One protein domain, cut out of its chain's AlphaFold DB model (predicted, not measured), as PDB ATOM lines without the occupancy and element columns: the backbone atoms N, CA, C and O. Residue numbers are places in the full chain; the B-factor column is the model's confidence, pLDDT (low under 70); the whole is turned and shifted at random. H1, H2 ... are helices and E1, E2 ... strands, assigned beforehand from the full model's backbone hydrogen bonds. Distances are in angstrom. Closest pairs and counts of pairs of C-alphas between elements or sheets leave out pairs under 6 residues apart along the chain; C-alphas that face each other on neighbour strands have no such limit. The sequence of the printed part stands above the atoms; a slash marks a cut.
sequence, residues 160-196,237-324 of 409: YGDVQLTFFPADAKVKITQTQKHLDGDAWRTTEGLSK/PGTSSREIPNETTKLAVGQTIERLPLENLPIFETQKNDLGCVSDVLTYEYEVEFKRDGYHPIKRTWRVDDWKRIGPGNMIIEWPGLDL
ATOM      1  N   TYR A 160      20.545 -18.429   5.022       95.94
ATOM      2  CA  TYR A 160      19.937 -19.104   6.155       95.94
ATOM      3  C   TYR A 160      19.098 -18.100   6.929       95.94
ATOM      4  O   TYR A 160      19.306 -16.885   6.830       95.94
ATOM      5  N   GLY A 161      18.138 -18.602   7.690       96.31
ATOM      6  CA  GLY A 161      17.381 -17.729   8.555       96.31
ATOM      7  C   GLY A 161      16.800 -18.392   9.777       96.31
ATOM      8  O   GLY A 161      16.710 -19.616   9.881       96.31
ATOM      9  N   ASP A 162      16.384 -17.516  10.677       96.00
ATOM     10  CA  ASP A 162      15.885 -17.872  11.988       96.00
ATOM     11  C   ASP A 162      14.433 -17.424  12.138       96.00
ATOM     12  O   ASP A 162      14.016 -16.367  11.648       96.00
ATOM     13  N   VAL A 163      13.641 -18.235  12.831       96.06
ATOM     14  CA  VAL A 163      12.249 -17.924  13.146       96.06
ATOM     15  C   VAL A 163      11.961 -18.327  14.580       96.06
ATOM     16  O   VAL A 163      12.185 -19.468  14.977       96.06
ATOM     17  N   GLN A 164      11.404 -17.406  15.360       96.44
ATOM     18  CA  GLN A 164      10.907 -17.704  16.698       96.44
ATOM     19  C   GLN A 164       9.385 -17.801  16.661       96.44
ATOM     20  O   GLN A 164       8.685 -16.791  16.582       96.44
ATOM     21  N   LEU A 165       8.862 -19.024  16.727       96.62
ATOM     22  CA  LEU A 165       7.422 -19.242  16.712       96.62
ATOM     23  C   LEU A 165       6.844 -19.078  18.113       96.62
ATOM     24  O   LEU A 165       7.181 -19.831  19.022       96.62
ATOM     25  N   THR A 166       5.931 -18.126  18.261       96.75
ATOM     26  CA  THR A 166       5.061 -17.964  19.430       96.75
ATOM     27  C   THR A 166       3.640 -18.351  19.049       96.75
ATOM     28  O   THR A 166       3.139 -17.962  17.990       96.75
ATOM     29  N   PHE A 167       2.971 -19.146  19.876       96.06
ATOM     30  CA  PHE A 167       1.614 -19.587  19.575       96.06
ATOM     31  C   PHE A 167       0.806 -19.869  20.836       96.06
ATOM     32  O   PHE A 167       1.349 -20.200  21.889       96.06
ATOM     33  N   PHE A 168      -0.511 -19.729  20.716       94.81
ATOM     34  CA  PHE A 168      -1.462 -20.040  21.766       94.81
ATOM     35  C   PHE A 168      -2.517 -21.019  21.245       94.81
ATOM     36  O   PHE A 168      -3.059 -20.814  20.159       94.81
ATOM     37  N   PRO A 169      -2.872 -22.056  22.013       94.50
ATOM     38  CA  PRO A 169      -2.293 -22.416  23.306       94.50
ATOM     39  C   PRO A 169      -0.906 -23.075  23.195       94.50
ATOM     40  O   PRO A 169      -0.566 -23.673  22.177       94.50
ATOM     41  N   ALA A 170      -0.116 -22.973  24.268       93.44
ATOM     42  CA  ALA A 170       1.304 -23.350  24.300       93.44
ATOM     43  C   ALA A 170       1.590 -24.869  24.234       93.44
ATOM     44  O   ALA A 170       2.729 -25.291  24.100       93.44
ATOM     45  N   ASP A 171       0.580 -25.723  24.336       93.69
ATOM     46  CA  ASP A 171       0.677 -27.182  24.154       93.69
ATOM     47  C   ASP A 171       0.248 -27.633  22.740       93.69
ATOM     48  O   ASP A 171       0.053 -28.826  22.488       93.69
ATOM     49  N   ALA A 172       0.055 -26.696  21.805       96.06
ATOM     50  CA  ALA A 172      -0.219 -27.040  20.419       96.06
ATOM     51  C   ALA A 172       0.974 -27.780  19.795       96.06
ATOM     52  O   ALA A 172       2.138 -27.426  19.983       96.06
ATOM     53  N   LYS A 173       0.670 -28.808  19.001       96.81
ATOM     54  CA  LYS A 173       1.653 -29.547  18.214       96.81
ATOM     55  C   LYS A 173       1.936 -28.787  16.929       96.81
ATOM     56  O   LYS A 173       1.013 -28.455  16.183       96.81
ATOM     57  N   VAL A 174       3.210 -28.561  16.654       97.19
ATOM     58  CA  VAL A 174       3.690 -27.872  15.460       97.19
ATOM     59  C   VAL A 174       4.344 -28.895  14.545       97.19
ATOM     60  O   VAL A 174       5.329 -29.542  14.902       97.19
ATOM     61  N   LYS A 175       3.794 -29.052  13.344       97.62
ATOM     62  CA  LYS A 175       4.392 -29.849  12.275       97.62
ATOM     63  C   LYS A 175       5.060 -28.914  11.278       97.62
ATOM     64  O   LYS A 175       4.399 -28.045  10.719       97.62
ATOM     65  N   ILE A 176       6.350 -29.118  11.033       97.81
ATOM     66  CA  ILE A 176       7.132 -28.311  10.095       97.81
ATOM     67  C   ILE A 176       7.554 -29.213   8.945       97.81
ATOM     68  O   ILE A 176       8.253 -30.202   9.146       97.81
ATOM     69  N   THR A 177       7.123 -28.875   7.739       98.06
ATOM     70  CA  THR A 177       7.463 -29.600   6.517       98.06
ATOM     71  C   THR A 177       8.351 -28.715   5.660       98.06
ATOM     72  O   THR A 177       7.931 -27.647   5.228       98.06
ATOM     73  N   GLN A 178       9.577 -29.161   5.407       98.00
ATOM     74  CA  GLN A 178      10.506 -28.511   4.494       98.00
ATOM     75  C   GLN A 178      10.368 -29.137   3.112       98.00
ATOM     76  O   GLN A 178      10.485 -30.352   2.955       98.00
ATOM     77  N   THR A 179      10.150 -28.302   2.108       97.75
ATOM     78  CA  THR A 179      10.116 -28.679   0.699       97.75
ATOM     79  C   THR A 179      11.326 -28.073   0.010       97.75
ATOM     80  O   THR A 179      11.458 -26.857  -0.062       97.75
ATOM     81  N   GLN A 180      12.209 -28.926  -0.488       97.06
ATOM     82  CA  GLN A 180      13.393 -28.554  -1.247       97.06
ATOM     83  C   GLN A 180      13.079 -28.675  -2.737       97.06
ATOM     84  O   GLN A 180      12.609 -29.717  -3.200       97.06
ATOM     85  N   LYS A 181      13.344 -27.605  -3.483       95.44
ATOM     86  CA  LYS A 181      13.250 -27.560  -4.941       95.44
ATOM     87  C   LYS A 181      14.651 -27.413  -5.508       95.44
ATOM     88  O   LYS A 181      15.362 -26.467  -5.170       95.44
ATOM     89  N   HIS A 182      15.022 -28.354  -6.365       95.31
ATOM     90  CA  HIS A 182      16.283 -28.338  -7.094       95.31
ATOM     91  C   HIS A 182      16.106 -27.654  -8.452       95.31
ATOM     92  O   HIS A 182      15.149 -27.939  -9.180       95.31
ATOM     93  N   LEU A 183      17.013 -26.733  -8.761       93.12
ATOM     94  CA  LEU A 183      17.164 -26.092 -10.056       93.12
ATOM     95  C   LEU A 183      18.596 -26.311 -10.545       93.12
ATOM     96  O   LEU A 183      19.553 -26.161  -9.789       93.12
ATOM     97  N   ASP A 184      18.719 -26.621 -11.828       93.88
ATOM     98  CA  ASP A 184      19.998 -26.641 -12.526       93.88
ATOM     99  C   ASP A 184      20.605 -25.225 -12.592       93.88
ATOM    100  O   ASP A 184      19.876 -24.235 -12.732       93.88
ATOM    101  N   GLY A 185      21.930 -25.123 -12.490       91.50
ATOM    102  CA  GLY A 185      22.652 -23.853 -12.464       91.50
ATOM    103  C   GLY A 185      22.425 -22.989 -13.705       91.50
ATOM    104  O   GLY A 185      22.277 -21.772 -13.581       91.50
ATOM    105  N   ASP A 186      22.303 -23.584 -14.895       91.62
ATOM    106  CA  ASP A 186      22.021 -22.829 -16.122       91.62
ATOM    107  C   ASP A 186      20.569 -22.361 -16.188       91.62
ATOM    108  O   ASP A 186      20.290 -21.246 -16.648       91.62
ATOM    109  N   ALA A 187      19.637 -23.177 -15.690       92.44
ATOM    110  CA  ALA A 187      18.242 -22.773 -15.554       92.44
ATOM    111  C   ALA A 187      18.110 -21.589 -14.581       92.44
ATOM    112  O   ALA A 187      17.456 -20.598 -14.910       92.44
ATOM    113  N   TRP A 188      18.787 -21.651 -13.430       94.12
ATOM    114  CA  TRP A 188      18.825 -20.558 -12.460       94.12
ATOM    115  C   TRP A 188      19.451 -19.286 -13.044       94.12
ATOM    116  O   TRP A 188      18.842 -18.215 -12.982       94.12
ATOM    117  N   ARG A 189      20.615 -19.386 -13.697       91.38
ATOM    118  CA  ARG A 189      21.253 -18.237 -14.360       91.38
ATOM    119  C   ARG A 189      20.335 -17.590 -15.390       91.38
ATOM    120  O   ARG A 189      20.205 -16.369 -15.407       91.38
ATOM    121  N   THR A 190      19.635 -18.398 -16.184       92.31
ATOM    122  CA  THR A 190      18.655 -17.903 -17.161       92.31
ATOM    123  C   THR A 190      17.527 -17.126 -16.474       92.31
ATOM    124  O   THR A 190      17.161 -16.051 -16.946       92.31
ATOM    125  N   THR A 191      17.002 -17.618 -15.345       91.56
ATOM    126  CA  THR A 191      15.972 -16.893 -14.575       91.56
ATOM    127  C   THR A 191      16.483 -15.593 -13.954       91.56
ATOM    128  O   THR A 191      15.730 -14.632 -13.846       91.56
ATOM    129  N   GLU A 192      17.769 -15.539 -13.607       91.31
ATOM    130  CA  GLU A 192      18.419 -14.378 -12.992       91.31
ATOM    131  C   GLU A 192      18.995 -13.371 -14.001       91.31
ATOM    132  O   GLU A 192      19.552 -12.346 -13.587       91.31
ATOM    133  N   GLY A 193      18.889 -13.655 -15.305       90.44
ATOM    134  CA  GLY A 193      19.479 -12.846 -16.375       90.44
ATOM    135  C   GLY A 193      21.011 -12.887 -16.406       90.44
ATOM    136  O   GLY A 193      21.639 -11.928 -16.848       90.44
ATOM    137  N   LEU A 194      21.613 -13.965 -15.901       88.81
ATOM    138  CA  LEU A 194      23.058 -14.192 -15.881       88.81
ATOM    139  C   LEU A 194      23.496 -14.989 -17.120       88.81
ATOM    140  O   LEU A 194      22.768 -15.846 -17.627       88.81
ATOM    141  N   SER A 195      24.702 -14.705 -17.611       86.06
ATOM    142  CA  SER A 195      25.328 -15.429 -18.721       86.06
ATOM    143  C   SER A 195      25.631 -16.873 -18.336       86.06
ATOM    144  O   SER A 195      26.038 -17.118 -17.207       86.06
ATOM    145  N   LYS A 196      25.502 -17.816 -19.276       87.44
ATOM    146  CA  LYS A 196      25.837 -19.231 -19.042       87.44
ATOM    147  C   LYS A 196      27.272 -19.395 -18.545       87.44
ATOM    148  O   LYS A 196      28.154 -18.634 -18.943       87.44
ATOM    149  N   PRO A 237      15.730 -33.136 -11.714       63.00
ATOM    150  CA  PRO A 237      14.943 -32.024 -11.200       63.00
ATOM    151  C   PRO A 237      13.776 -32.619 -10.415       63.00
ATOM    152  O   PRO A 237      12.969 -33.393 -10.941       63.00
ATOM    153  N   GLY A 238      13.790 -32.366  -9.116       74.69
ATOM    154  CA  GLY A 238      13.011 -33.121  -8.159       74.69
ATOM    155  C   GLY A 238      12.671 -32.240  -6.978       74.69
ATOM    156  O   GLY A 238      13.523 -31.543  -6.433       74.69
ATOM    157  N   THR A 239      11.403 -32.276  -6.598       89.12
ATOM    158  CA  THR A 239      10.939 -31.695  -5.347       89.12
ATOM    159  C   THR A 239      11.004 -32.787  -4.291       89.12
ATOM    160  O   THR A 239      10.329 -33.809  -4.425       89.12
ATOM    161  N   SER A 240      11.798 -32.589  -3.242       93.06
ATOM    162  CA  SER A 240      11.822 -33.477  -2.077       93.06
ATOM    163  C   SER A 240      11.198 -32.781  -0.878       93.06
ATOM    164  O   SER A 240      11.392 -31.587  -0.673       93.06
ATOM    165  N   SER A 241      10.446 -33.524  -0.070       94.62
ATOM    166  CA  SER A 241       9.826 -33.002   1.146       94.62
ATOM    167  C   SER A 241      10.249 -33.835   2.348       94.62
ATOM    168  O   SER A 241      10.293 -35.064   2.260       94.62
ATOM    169  N   ARG A 242      10.577 -33.176   3.461       96.44
ATOM    170  CA  ARG A 242      10.908 -33.824   4.734       96.44
ATOM    171  C   ARG A 242      10.291 -33.081   5.910       96.44
ATOM    172  O   ARG A 242      10.145 -31.863   5.885       96.44
ATOM    173  N   GLU A 243       9.951 -33.820   6.955       96.25
ATOM    174  CA  GLU A 243       9.474 -33.250   8.215       96.25
ATOM    175  C   GLU A 243      10.672 -32.856   9.090       96.25
ATOM    176  O   GLU A 243      11.611 -33.638   9.245       96.25
ATOM    177  N   ILE A 244      10.651 -31.640   9.642       95.50
ATOM    178  CA  ILE A 244      11.676 -31.161  10.572       95.50
ATOM    179  C   ILE A 244      11.249 -31.554  11.993       95.50
ATOM    180  O   ILE A 244      10.211 -31.080  12.475       95.50
ATOM    181  N   PRO A 245      12.028 -32.411  12.681       94.81
ATOM    182  CA  PRO A 245      11.718 -32.804  14.046       94.81
ATOM    183  C   PRO A 245      11.822 -31.592  14.974       94.81
ATOM    184  O   PRO A 245      12.741 -30.787  14.862       94.81
ATOM    185  N   ASN A 246      10.886 -31.480  15.913       94.25
ATOM    186  CA  ASN A 246      10.864 -30.390  16.883       94.25
ATOM    187  C   ASN A 246      10.291 -30.854  18.230       94.25
ATOM    188  O   ASN A 246       9.657 -31.910  18.323       94.25
ATOM    189  N   GLU A 247      10.514 -30.065  19.278       91.62
ATOM    190  CA  GLU A 247      10.170 -30.427  20.658       91.62
ATOM    191  C   GLU A 247       8.662 -30.569  20.894       91.62
ATOM    192  O   GLU A 247       8.244 -31.424  21.672       91.62
ATOM    193  N   THR A 248       7.830 -29.825  20.157       91.81
ATOM    194  CA  THR A 248       6.368 -29.860  20.344       91.81
ATOM    195  C   THR A 248       5.762 -31.221  19.997       91.81
ATOM    196  O   THR A 248       4.732 -31.613  20.542       91.81
ATOM    197  N   THR A 249       6.431 -31.996  19.136       88.12
ATOM    198  CA  THR A 249       6.007 -33.361  18.789       88.12
ATOM    199  C   THR A 249       6.219 -34.365  19.924       88.12
ATOM    200  O   THR A 249       5.579 -35.417  19.932       88.12
ATOM    201  N   LYS A 250       7.082 -34.034  20.893       90.31
ATOM    202  CA  LYS A 250       7.463 -34.889  22.026       90.31
ATOM    203  C   LYS A 250       6.783 -34.488  23.338       90.31
ATOM    204  O   LYS A 250       7.060 -35.112  24.359       90.31
ATOM    205  N   LEU A 251       5.918 -33.471  23.324       88.00
ATOM    206  CA  LEU A 251       5.257 -32.987  24.531       88.00
ATOM    207  C   LEU A 251       4.342 -34.054  25.137       88.00
ATOM    208  O   LEU A 251       3.454 -34.592  24.469       88.00
ATOM    209  N   ALA A 252       4.554 -34.327  26.423       89.25
ATOM    210  CA  ALA A 252       3.627 -35.104  27.229       89.25
ATOM    211  C   ALA A 252       2.373 -34.278  27.564       89.25
ATOM    212  O   ALA A 252       2.357 -33.050  27.460       89.25
ATOM    213  N   VAL A 253       1.309 -34.957  27.998       83.69
ATOM    214  CA  VAL A 253       0.068 -34.295  28.427       83.69
ATOM    215  C   VAL A 253       0.377 -33.325  29.573       83.69
ATOM    216  O   VAL A 253       0.895 -33.735  30.607       83.69
ATOM    217  N   GLY A 254       0.062 -32.043  29.377       82.06
ATOM    218  CA  GLY A 254       0.284 -30.978  30.361       82.06
ATOM    219  C   GLY A 254       1.610 -30.219  30.226       82.06
ATOM    220  O   GLY A 254       1.786 -29.218  30.915       82.06
ATOM    221  N   GLN A 255       2.521 -30.636  29.342       88.19
ATOM    222  CA  GLN A 255       3.711 -29.846  29.017       88.19
ATOM    223  C   GLN A 255       3.383 -28.751  27.994       88.19
ATOM    224  O   GLN A 255       2.560 -28.947  27.100       88.19
ATOM    225  N   THR A 256       4.052 -27.606  28.111       89.88
ATOM    226  CA  THR A 256       3.822 -26.424  27.268       89.88
ATOM    227  C   THR A 256       5.137 -25.854  26.754       89.88
ATOM    228  O   THR A 256       6.114 -25.791  27.498       89.88
ATOM    229  N   ILE A 257       5.140 -25.380  25.511       91.81
ATOM    230  CA  ILE A 257       6.230 -24.629  24.887       91.81
ATOM    231  C   ILE A 257       5.648 -23.317  24.364       91.81
ATOM    232  O   ILE A 257       4.867 -23.298  23.420       91.81
ATOM    233  N   GLU A 258       6.040 -22.202  24.973       88.81
ATOM    234  CA  GLU A 258       5.573 -20.877  24.546       88.81
ATOM    235  C   GLU A 258       6.310 -20.365  23.302       88.81
ATOM    236  O   GLU A 258       5.781 -19.549  22.543       88.81
ATOM    237  N   ARG A 259       7.556 -20.816  23.118       93.44
ATOM    238  CA  ARG A 259       8.464 -20.365  22.064       93.44
ATOM    239  C   ARG A 259       9.173 -21.560  21.456       93.44
ATOM    240  O   ARG A 259       9.883 -22.266  22.163       93.44
ATOM    241  N   LEU A 260       9.023 -21.743  20.150       95.12
ATOM    242  CA  LEU A 260       9.774 -22.731  19.387       95.12
ATOM    243  C   LEU A 260      10.795 -22.001  18.499       95.12
ATOM    244  O   LEU A 260      10.402 -21.456  17.462       95.12
ATOM    245  N   PRO A 261      12.077 -21.931  18.908       95.69
ATOM    246  CA  PRO A 261      13.129 -21.376  18.068       95.69
ATOM    247  C   PRO A 261      13.461 -22.355  16.937       95.69
ATOM    248  O   PRO A 261      13.657 -23.549  17.162       95.69
ATOM    249  N   LEU A 262      13.512 -21.839  15.715       95.62
ATOM    250  CA  LEU A 262      13.995 -22.536  14.532       95.62
ATOM    251  C   LEU A 262      15.185 -21.746  14.010       95.62
ATOM    252  O   LEU A 262      15.010 -20.636  13.516       95.62
ATOM    253  N   GLU A 263      16.376 -22.308  14.153       95.62
ATOM    254  CA  GLU A 263      17.628 -21.630  13.826       95.62
ATOM    255  C   GLU A 263      18.279 -22.264  12.599       95.62
ATOM    256  O   GLU A 263      18.161 -23.474  12.375       95.62
ATOM    257  N   ASN A 264      19.003 -21.451  11.831       95.06
ATOM    258  CA  ASN A 264      19.796 -21.869  10.677       95.06
ATOM    259  C   ASN A 264      18.985 -22.656   9.634       95.06
ATOM    260  O   ASN A 264      19.471 -23.622   9.039       95.06
ATOM    261  N   LEU A 265      17.734 -22.257   9.396       96.69
ATOM    262  CA  LEU A 265      16.907 -22.862   8.360       96.69
ATOM    263  C   LEU A 265      17.481 -22.496   6.984       96.69
ATOM    264  O   LEU A 265      17.587 -21.305   6.689       96.69
ATOM    265  N   PRO A 266      17.846 -23.463   6.119       96.94
ATOM    266  CA  PRO A 266      18.324 -23.148   4.778       96.94
ATOM    267  C   PRO A 266      17.184 -22.559   3.947       96.94
ATOM    268  O   PRO A 266      16.065 -23.062   3.970       96.94
ATOM    269  N   ILE A 267      17.444 -21.484   3.217       96.94
ATOM    270  CA  ILE A 267      16.439 -20.785   2.395       96.94
ATOM    271  C   ILE A 267      16.823 -20.914   0.931       96.94
ATOM    272  O   ILE A 267      15.993 -21.202   0.067       96.94
ATOM    273  N   PHE A 268      18.114 -20.733   0.684       96.25
ATOM    274  CA  PHE A 268      18.731 -20.793  -0.621       96.25
ATOM    275  C   PHE A 268      20.157 -21.309  -0.450       96.25
ATOM    276  O   PHE A 268      20.915 -20.751   0.340       96.25
ATOM    277  N   GLU A 269      20.523 -22.357  -1.172       96.44
ATOM    278  CA  GLU A 269      21.888 -22.878  -1.198       96.44
ATOM    279  C   GLU A 269      22.320 -23.084  -2.642       96.44
ATOM    280  O   GLU A 269      21.529 -23.525  -3.478       96.44
ATOM    281  N   THR A 270      23.579 -22.783  -2.931       95.94
ATOM    282  CA  THR A 270      24.184 -23.082  -4.225       95.94
ATOM    283  C   THR A 270      25.328 -24.062  -4.062       95.94
ATOM    284  O   THR A 270      26.028 -24.081  -3.047       95.94
ATOM    285  N   GLN A 271      25.516 -24.891  -5.080       95.25
ATOM    286  CA  GLN A 271      26.731 -25.673  -5.259       95.25
ATOM    287  C   GLN A 271      27.485 -25.081  -6.437       95.25
ATOM    288  O   GLN A 271      26.877 -24.707  -7.441       95.25
ATOM    289  N   LYS A 272      28.800 -24.941  -6.283       92.38
ATOM    290  CA  LYS A 272      29.682 -24.415  -7.322       92.38
ATOM    291  C   LYS A 272      30.568 -25.543  -7.852       92.38
ATOM    292  O   LYS A 272      30.996 -26.389  -7.068       92.38
ATOM    293  N   ASN A 273      30.826 -25.555  -9.157       89.69
ATOM    294  CA  ASN A 273      31.784 -26.470  -9.783       89.69
ATOM    295  C   ASN A 273      33.236 -25.997  -9.562       89.69
ATOM    296  O   ASN A 273      33.478 -24.959  -8.939       89.69
ATOM    297  N   ASP A 274      34.206 -26.732 -10.111       87.94
ATOM    298  CA  ASP A 274      35.639 -26.413  -9.997       87.94
ATOM    299  C   ASP A 274      36.015 -25.061 -10.635       87.94
ATOM    300  O   ASP A 274      37.004 -24.439 -10.245       87.94
ATOM    301  N   LEU A 275      35.202 -24.568 -11.577       84.69
ATOM    302  CA  LEU A 275      35.350 -23.240 -12.179       84.69
ATOM    303  C   LEU A 275      34.766 -22.113 -11.313       84.69
ATOM    304  O   LEU A 275      34.864 -20.945 -11.680       84.69
ATOM    305  N   GLY A 276      34.144 -22.428 -10.174       85.88
ATOM    306  CA  GLY A 276      33.481 -21.452  -9.308       85.88
ATOM    307  C   GLY A 276      32.117 -20.976  -9.821       85.88
ATOM    308  O   GLY A 276      31.516 -20.092  -9.208       85.88
ATOM    309  N   CYS A 277      31.605 -21.568 -10.900       88.25
ATOM    310  CA  CYS A 277      30.255 -21.327 -11.391       88.25
ATOM    311  C   CYS A 277      29.232 -22.107 -10.578       88.25
ATOM    312  O   CYS A 277      29.479 -23.248 -10.200       88.25
ATOM    313  N   VAL A 278      28.027 -21.560 -10.431       92.44
ATOM    314  CA  VAL A 278      26.905 -22.306  -9.846       92.44
ATOM    315  C   VAL A 278      26.532 -23.492 -10.748       92.44
ATOM    316  O   VAL A 278      26.193 -23.286 -11.917       92.44
ATOM    317  N   SER A 279      26.616 -24.715 -10.221       93.19
ATOM    318  CA  SER A 279      26.178 -25.956 -10.876       93.19
ATOM    319  C   SER A 279      24.741 -26.302 -10.509       93.19
ATOM    320  O   SER A 279      23.963 -26.695 -11.370       93.19
ATOM    321  N   ASP A 280      24.373 -26.100  -9.244       94.69
ATOM    322  CA  ASP A 280      23.077 -26.482  -8.698       94.69
ATOM    323  C   ASP A 280      22.571 -25.434  -7.718       94.69
ATOM    324  O   ASP A 280      23.337 -24.830  -6.962       94.69
ATOM    325  N   VAL A 281      21.254 -25.263  -7.701       95.69
ATOM    326  CA  VAL A 281      20.559 -24.351  -6.801       95.69
ATOM    327  C   VAL A 281      19.461 -25.094  -6.061       95.69
ATOM    328  O   VAL A 281      18.605 -25.752  -6.651       95.69
ATOM    329  N   LEU A 282      19.473 -24.964  -4.740       96.69
ATOM    330  CA  LEU A 282      18.476 -25.517  -3.840       96.69
ATOM    331  C   LEU A 282      17.693 -24.371  -3.216       96.69
ATOM    332  O   LEU A 282      18.253 -23.513  -2.539       96.69
ATOM    333  N   THR A 283      16.382 -24.370  -3.428       96.69
ATOM    334  CA  THR A 283      15.468 -23.426  -2.777       96.69
ATOM    335  C   THR A 283      14.565 -24.173  -1.815       96.69
ATOM    336  O   THR A 283      14.111 -25.282  -2.106       96.69
ATOM    337  N   TYR A 284      14.321 -23.579  -0.652       97.56
ATOM    338  CA  TYR A 284      13.595 -24.228   0.430       97.56
ATOM    339  C   TYR A 284      12.321 -23.453   0.761       97.56
ATOM    340  O   TYR A 284      12.336 -22.241   0.966       97.56
ATOM    341  N   GLU A 285      11.209 -24.178   0.830       97.56
ATOM    342  CA  GLU A 285       9.914 -23.682   1.287       97.56
ATOM    343  C   GLU A 285       9.504 -24.427   2.553       97.56
ATOM    344  O   GLU A 285       9.727 -25.633   2.680       97.56
ATOM    345  N   TYR A 286       8.872 -23.721   3.480       98.19
ATOM    346  CA  TYR A 286       8.456 -24.279   4.761       98.19
ATOM    347  C   TYR A 286       6.942 -24.206   4.883       98.19
ATOM    348  O   TYR A 286       6.366 -23.134   4.746       98.19
ATOM    349  N   GLU A 287       6.290 -25.329   5.162       98.19
ATOM    350  CA  GLU A 287       4.899 -25.366   5.616       98.19
ATOM    351  C   GLU A 287       4.884 -25.671   7.113       98.19
ATOM    352  O   GLU A 287       5.361 -26.720   7.546       98.19
ATOM    353  N   VAL A 288       4.321 -24.758   7.901       97.69
ATOM    354  CA  VAL A 288       4.150 -24.902   9.345       97.69
ATOM    355  C   VAL A 288       2.671 -25.060   9.653       97.69
ATOM    356  O   VAL A 288       1.855 -24.187   9.354       97.69
ATOM    357  N   GLU A 289       2.319 -26.192  10.247       98.06
ATOM    358  CA  GLU A 289       0.961 -26.548  10.626       98.06
ATOM    359  C   GLU A 289       0.849 -26.649  12.147       98.06
ATOM    360  O   GLU A 289       1.535 -27.447  12.785       98.06
ATOM    361  N   PHE A 290      -0.055 -25.863  12.722       97.62
ATOM    362  CA  PHE A 290      -0.346 -25.841  14.151       97.62
ATOM    363  C   PHE A 290      -1.626 -26.633  14.414       97.62
ATOM    364  O   PHE A 290      -2.665 -26.370  13.802       97.62
ATOM    365  N   LYS A 291      -1.554 -27.612  15.317       97.19
ATOM    366  CA  LYS A 291      -2.647 -28.534  15.638       97.19
ATOM    367  C   LYS A 291      -2.795 -28.723  17.138       97.19
ATOM    368  O   LYS A 291      -1.841 -29.056  17.831       97.19
ATOM    369  N   ARG A 292      -4.030 -28.622  17.622       95.69
ATOM    370  CA  ARG A 292      -4.419 -29.040  18.970       95.69
ATOM    371  C   ARG A 292      -5.830 -29.617  18.946       95.69
ATOM    372  O   ARG A 292      -6.705 -29.094  18.255       95.69
ATOM    373  N   ASP A 293      -6.060 -30.670  19.721       95.62
ATOM    374  CA  ASP A 293      -7.398 -31.228  19.899       95.62
ATOM    375  C   ASP A 293      -8.344 -30.182  20.497       95.62
ATOM    376  O   ASP A 293      -8.010 -29.492  21.459       95.62
ATOM    377  N   GLY A 294      -9.524 -30.042  19.892       96.06
ATOM    378  CA  GLY A 294     -10.479 -28.992  20.252       96.06
ATOM    379  C   GLY A 294     -10.257 -27.642  19.561       96.06
ATOM    380  O   GLY A 294     -11.055 -26.735  19.753       96.06
ATOM    381  N   TYR A 295      -9.240 -27.499  18.706       97.44
ATOM    382  CA  TYR A 295      -8.951 -26.255  17.979       97.44
ATOM    383  C   TYR A 295      -8.986 -26.466  16.460       97.44
ATOM    384  O   TYR A 295      -8.890 -27.596  15.965       97.44
ATOM    385  N   HIS A 296      -9.167 -25.382  15.707       97.38
ATOM    386  CA  HIS A 296      -9.042 -25.399  14.250       97.38
ATOM    387  C   HIS A 296      -7.560 -25.373  13.848       97.38
ATOM    388  O   HIS A 296      -6.824 -24.515  14.334       97.38
ATOM    389  N   PRO A 297      -7.094 -26.295  12.983       97.62
ATOM    390  CA  PRO A 297      -5.705 -26.294  12.548       97.62
ATOM    391  C   PRO A 297      -5.428 -25.092  11.643       97.62
ATOM    392  O   PRO A 297      -6.239 -24.764  10.775       97.62
ATOM    393  N   ILE A 298      -4.261 -24.476  11.807       97.81
ATOM    394  CA  ILE A 298      -3.823 -23.352  10.974       97.81
ATOM    395  C   ILE A 298      -2.521 -23.727  10.275       97.81
ATOM    396  O   ILE A 298      -1.605 -24.268  10.893       97.81
ATOM    397  N   LYS A 299      -2.446 -23.414   8.980       97.69
ATOM    398  CA  LYS A 299      -1.255 -23.599   8.149       97.69
ATOM    399  C   LYS A 299      -0.679 -22.258   7.722       97.69
ATOM    400  O   LYS A 299      -1.420 -21.352   7.331       97.69
ATOM    401  N   ARG A 300       0.645 -22.149   7.759       97.38
ATOM    402  CA  ARG A 300       1.414 -21.043   7.188       97.38
ATOM    403  C   ARG A 300       2.488 -21.604   6.277       97.38
ATOM    404  O   ARG A 300       3.073 -22.637   6.579       97.38
ATOM    405  N   THR A 301       2.727 -20.917   5.172       97.31
ATOM    406  CA  THR A 301       3.788 -21.267   4.234       97.31
ATOM    407  C   THR A 301       4.759 -20.105   4.173       97.31
ATOM    408  O   THR A 301       4.314 -18.962   4.105       97.31
ATOM    409  N   TRP A 302       6.049 -20.408   4.192       97.56
ATOM    410  CA  TRP A 302       7.120 -19.444   4.006       97.56
ATOM    411  C   TRP A 302       7.927 -19.808   2.771       97.56
ATOM    412  O   TRP A 302       8.368 -20.951   2.605       97.56
ATOM    413  N   ARG A 303       8.102 -18.819   1.907       96.06
ATOM    414  CA  ARG A 303       8.900 -18.852   0.686       96.06
ATOM    415  C   ARG A 303      10.065 -17.886   0.828       96.06
ATOM    416  O   ARG A 303      10.119 -17.119   1.780       96.06
ATOM    417  N   VAL A 304      10.975 -17.904  -0.143       93.56
ATOM    418  CA  VAL A 304      12.170 -17.045  -0.167       93.56
ATOM    419  C   VAL A 304      11.829 -15.563   0.061       93.56
ATOM    420  O   VAL A 304      12.530 -14.903   0.821       93.56
ATOM    421  N   ASP A 305      10.724 -15.073  -0.508       94.19
ATOM    422  CA  ASP A 305      10.310 -13.663  -0.424       94.19
ATOM    423  C   ASP A 305       9.747 -13.245   0.947       94.19
ATOM    424  O   ASP A 305       9.690 -12.055   1.251       94.19
ATOM    425  N   ASP A 306       9.334 -14.201   1.787       95.81
ATOM    426  CA  ASP A 306       8.801 -13.911   3.126       95.81
ATOM    427  C   ASP A 306       9.915 -13.577   4.134       95.81
ATOM    428  O   ASP A 306       9.653 -13.044   5.216       95.81
ATOM    429  N   TRP A 307      11.167 -13.887   3.789       96.38
ATOM    430  CA  TRP A 307      12.317 -13.674   4.651       96.38
ATOM    431  C   TRP A 307      12.866 -12.256   4.521       96.38
ATOM    432  O   TRP A 307      13.195 -11.776   3.437       96.38
ATOM    433  N   LYS A 308      13.042 -11.596   5.665       95.88
ATOM    434  CA  LYS A 308      13.598 -10.247   5.751       95.88
ATOM    435  C   LYS A 308      15.058 -10.301   6.165       95.88
ATOM    436  O   LYS A 308      15.422 -10.957   7.137       95.88
ATOM    437  N   ARG A 309      15.904  -9.563   5.453       92.56
ATOM    438  CA  ARG A 309      17.318  -9.413   5.797       92.56
ATOM    439  C   ARG A 309      17.473  -8.434   6.964       92.56
ATOM    440  O   ARG A 309      17.089  -7.277   6.829       92.56
ATOM    441  N   ILE A 310      18.075  -8.879   8.068       89.88
ATOM    442  CA  ILE A 310      18.389  -8.022   9.234       89.88
ATOM    443  C   ILE A 310      19.880  -7.670   9.318       89.88
ATOM    444  O   ILE A 310      20.279  -6.774  10.056       89.88
ATOM    445  N   GLY A 311      20.720  -8.296   8.495       83.94
ATOM    446  CA  GLY A 311      22.139  -7.976   8.433       83.94
ATOM    447  C   GLY A 311      22.868  -8.699   7.302       83.94
ATOM    448  O   GLY A 311      22.242  -9.240   6.384       83.94
ATOM    449  N   PRO A 312      24.207  -8.701   7.311       81.44
ATOM    450  CA  PRO A 312      24.979  -9.577   6.442       81.44
ATOM    451  C   PRO A 312      24.716 -11.045   6.821       81.44
ATOM    452  O   PRO A 312      24.964 -11.445   7.950       81.44
ATOM    453  N   GLY A 313      24.180 -11.834   5.885       76.50
ATOM    454  CA  GLY A 313      23.993 -13.285   6.031       76.50
ATOM    455  C   GLY A 313      22.736 -13.745   6.780       76.50
ATOM    456  O   GLY A 313      22.204 -14.792   6.433       76.50
ATOM    457  N   ASN A 314      22.217 -12.959   7.730       86.25
ATOM    458  CA  ASN A 314      21.087 -13.386   8.562       86.25
ATOM    459  C   ASN A 314      19.743 -12.892   8.019       86.25
ATOM    460  O   ASN A 314      19.526 -11.684   7.835       86.25
ATOM    461  N   MET A 315      18.829 -13.837   7.805       94.81
ATOM    462  CA  MET A 315      17.443 -13.561   7.440       94.81
ATOM    463  C   MET A 315      16.507 -13.991   8.568       94.81
ATOM    464  O   MET A 315      16.781 -14.960   9.267       94.81
ATOM    465  N   ILE A 316      15.397 -13.284   8.754       96.19
ATOM    466  CA  ILE A 316      14.378 -13.675   9.728       96.19
ATOM    467  C   ILE A 316      12.988 -13.643   9.116       96.19
ATOM    468  O   ILE A 316      12.732 -12.920   8.151       96.19
ATOM    469  N   ILE A 317      12.067 -14.354   9.754       94.69
ATOM    470  CA  ILE A 317      10.637 -14.109   9.584       94.69
ATOM    471  C   ILE A 317      10.130 -13.410  10.836       94.69
ATOM    472  O   ILE A 317      10.195 -13.949  11.941       94.69
ATOM    473  N   GLU A 318       9.597 -12.203  10.655       92.50
ATOM    474  CA  GLU A 318       8.852 -11.518  11.707       92.50
ATOM    475  C   GLU A 318       7.541 -12.265  11.950       92.50
ATOM    476  O   GLU A 318       6.595 -12.190  11.162       92.50
ATOM    477  N   TRP A 319       7.494 -13.016  13.045       95.31
ATOM    478  CA  TRP A 319       6.324 -13.784  13.431       95.31
ATOM    479  C   TRP A 319       5.504 -13.014  14.476       95.31
ATOM    480  O   TRP A 319       5.967 -12.849  15.606       95.31
ATOM    481  N   PRO A 320       4.277 -12.561  14.154       93.81
ATOM    482  CA  PRO A 320       3.458 -11.779  15.087       93.81
ATOM    483  C   PRO A 320       2.854 -12.617  16.226       93.81
ATOM    484  O   PRO A 320       2.158 -12.079  17.085       93.81
ATOM    485  N   GLY A 321       3.092 -13.928  16.234       94.88
ATOM    486  CA  GLY A 321       2.357 -14.875  17.057       94.88
ATOM    487  C   GLY A 321       1.150 -15.452  16.327       94.88
ATOM    488  O   GLY A 321       0.631 -14.873  15.370       94.88
ATOM    489  N   LEU A 322       0.707 -16.623  16.775       95.88
ATOM    490  CA  LEU A 322      -0.477 -17.280  16.237       95.88
ATOM    491  C   LEU A 322      -1.378 -17.786  17.352       95.88
ATOM    492  O   LEU A 322      -0.980 -18.642  18.136       95.88
ATOM    493  N   ASP A 323      -2.620 -17.327  17.353       95.81
ATOM    494  CA  ASP A 323      -3.650 -17.847  18.240       95.81
ATOM    495  C   ASP A 323      -4.520 -18.844  17.466       95.81
ATOM    496  O   ASP A 323      -5.102 -18.513  16.432       95.81
ATOM    497  N   LEU A 324      -4.590 -20.083  17.951       95.81
ATOM    498  CA  LEU A 324      -5.501 -21.090  17.430       95.81
ATOM    499  C   LEU A 324      -6.923 -20.786  17.890       95.81
ATOM    500  O   LEU A 324      -7.184 -20.580  19.077       95.81
TER     501      LEU A 324
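This is residues 160 to 196 and 237 to 324 of the 409 residues of an uncharacterized protein of Deltaproteobacteria bacterium (UniProt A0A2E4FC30). A long, strongly twisted sheet forks at E5: E4, followed by E1 and E7, branches off beside one part of E5 and E6 beside another, while E2 and then E3 continue from its other side. Short helices H1 and H2 sit on opposite faces. The 125 printed residues include seven named strands and two named helices, in order E1 E2 H1 E3 H2 E4 E5 E6 E7; the class is mostly strand and the sheet is mixed. The whole is loose, radius of gyration of the C-alphas 17.3 A, and elongated, spanning 56 by 31 by 22 A.

E5, residues 278 to 291, is 39.5 A long; E4, 259 to 272, 36.5 A; E2, 173 to 184, 35.9 A. E1, 160 to 168, begins at C-alpha 160 (19.937, -19.104, 6.155). E3 is 239 to 244, E6 298 to 302, H1 185 to 192 and H2 247 to 250. E7, 314 to 316, ends at C-alpha 316 (14.378, -13.675, 9.728).

E4, E5 and E6 form a meander, each strand the antiparallel neighbour of the one before, with N 282 to O 269 at 2.8 A and N 288 to O 300 at 2.8 A. E2 is antiparallel to E5, N 179 to O 285 at 2.8 A, and to E3, N 178 to O 242 at 2.8 A. E1 is antiparallel to E4, N 163 to O 262 at 2.8 A, and parallel to E7, N 162 to O 315 at 2.9 A. H1 stands up from the sheet over E2, height 7.2 A; H2's height is 7.6 A. Every O i to N i+4 pair in H1 is within hydrogen-bond range; H2 is too short for one.

The C-alphas farthest apart, of Ser 195 and Gly 254, are 57.3 A apart. Residues 197 to 236 are not printed; C-alphas 196 and 237 are 18.5 A apart. E6 to E7 is a long link. Residue 237 alone has pLDDT under 70.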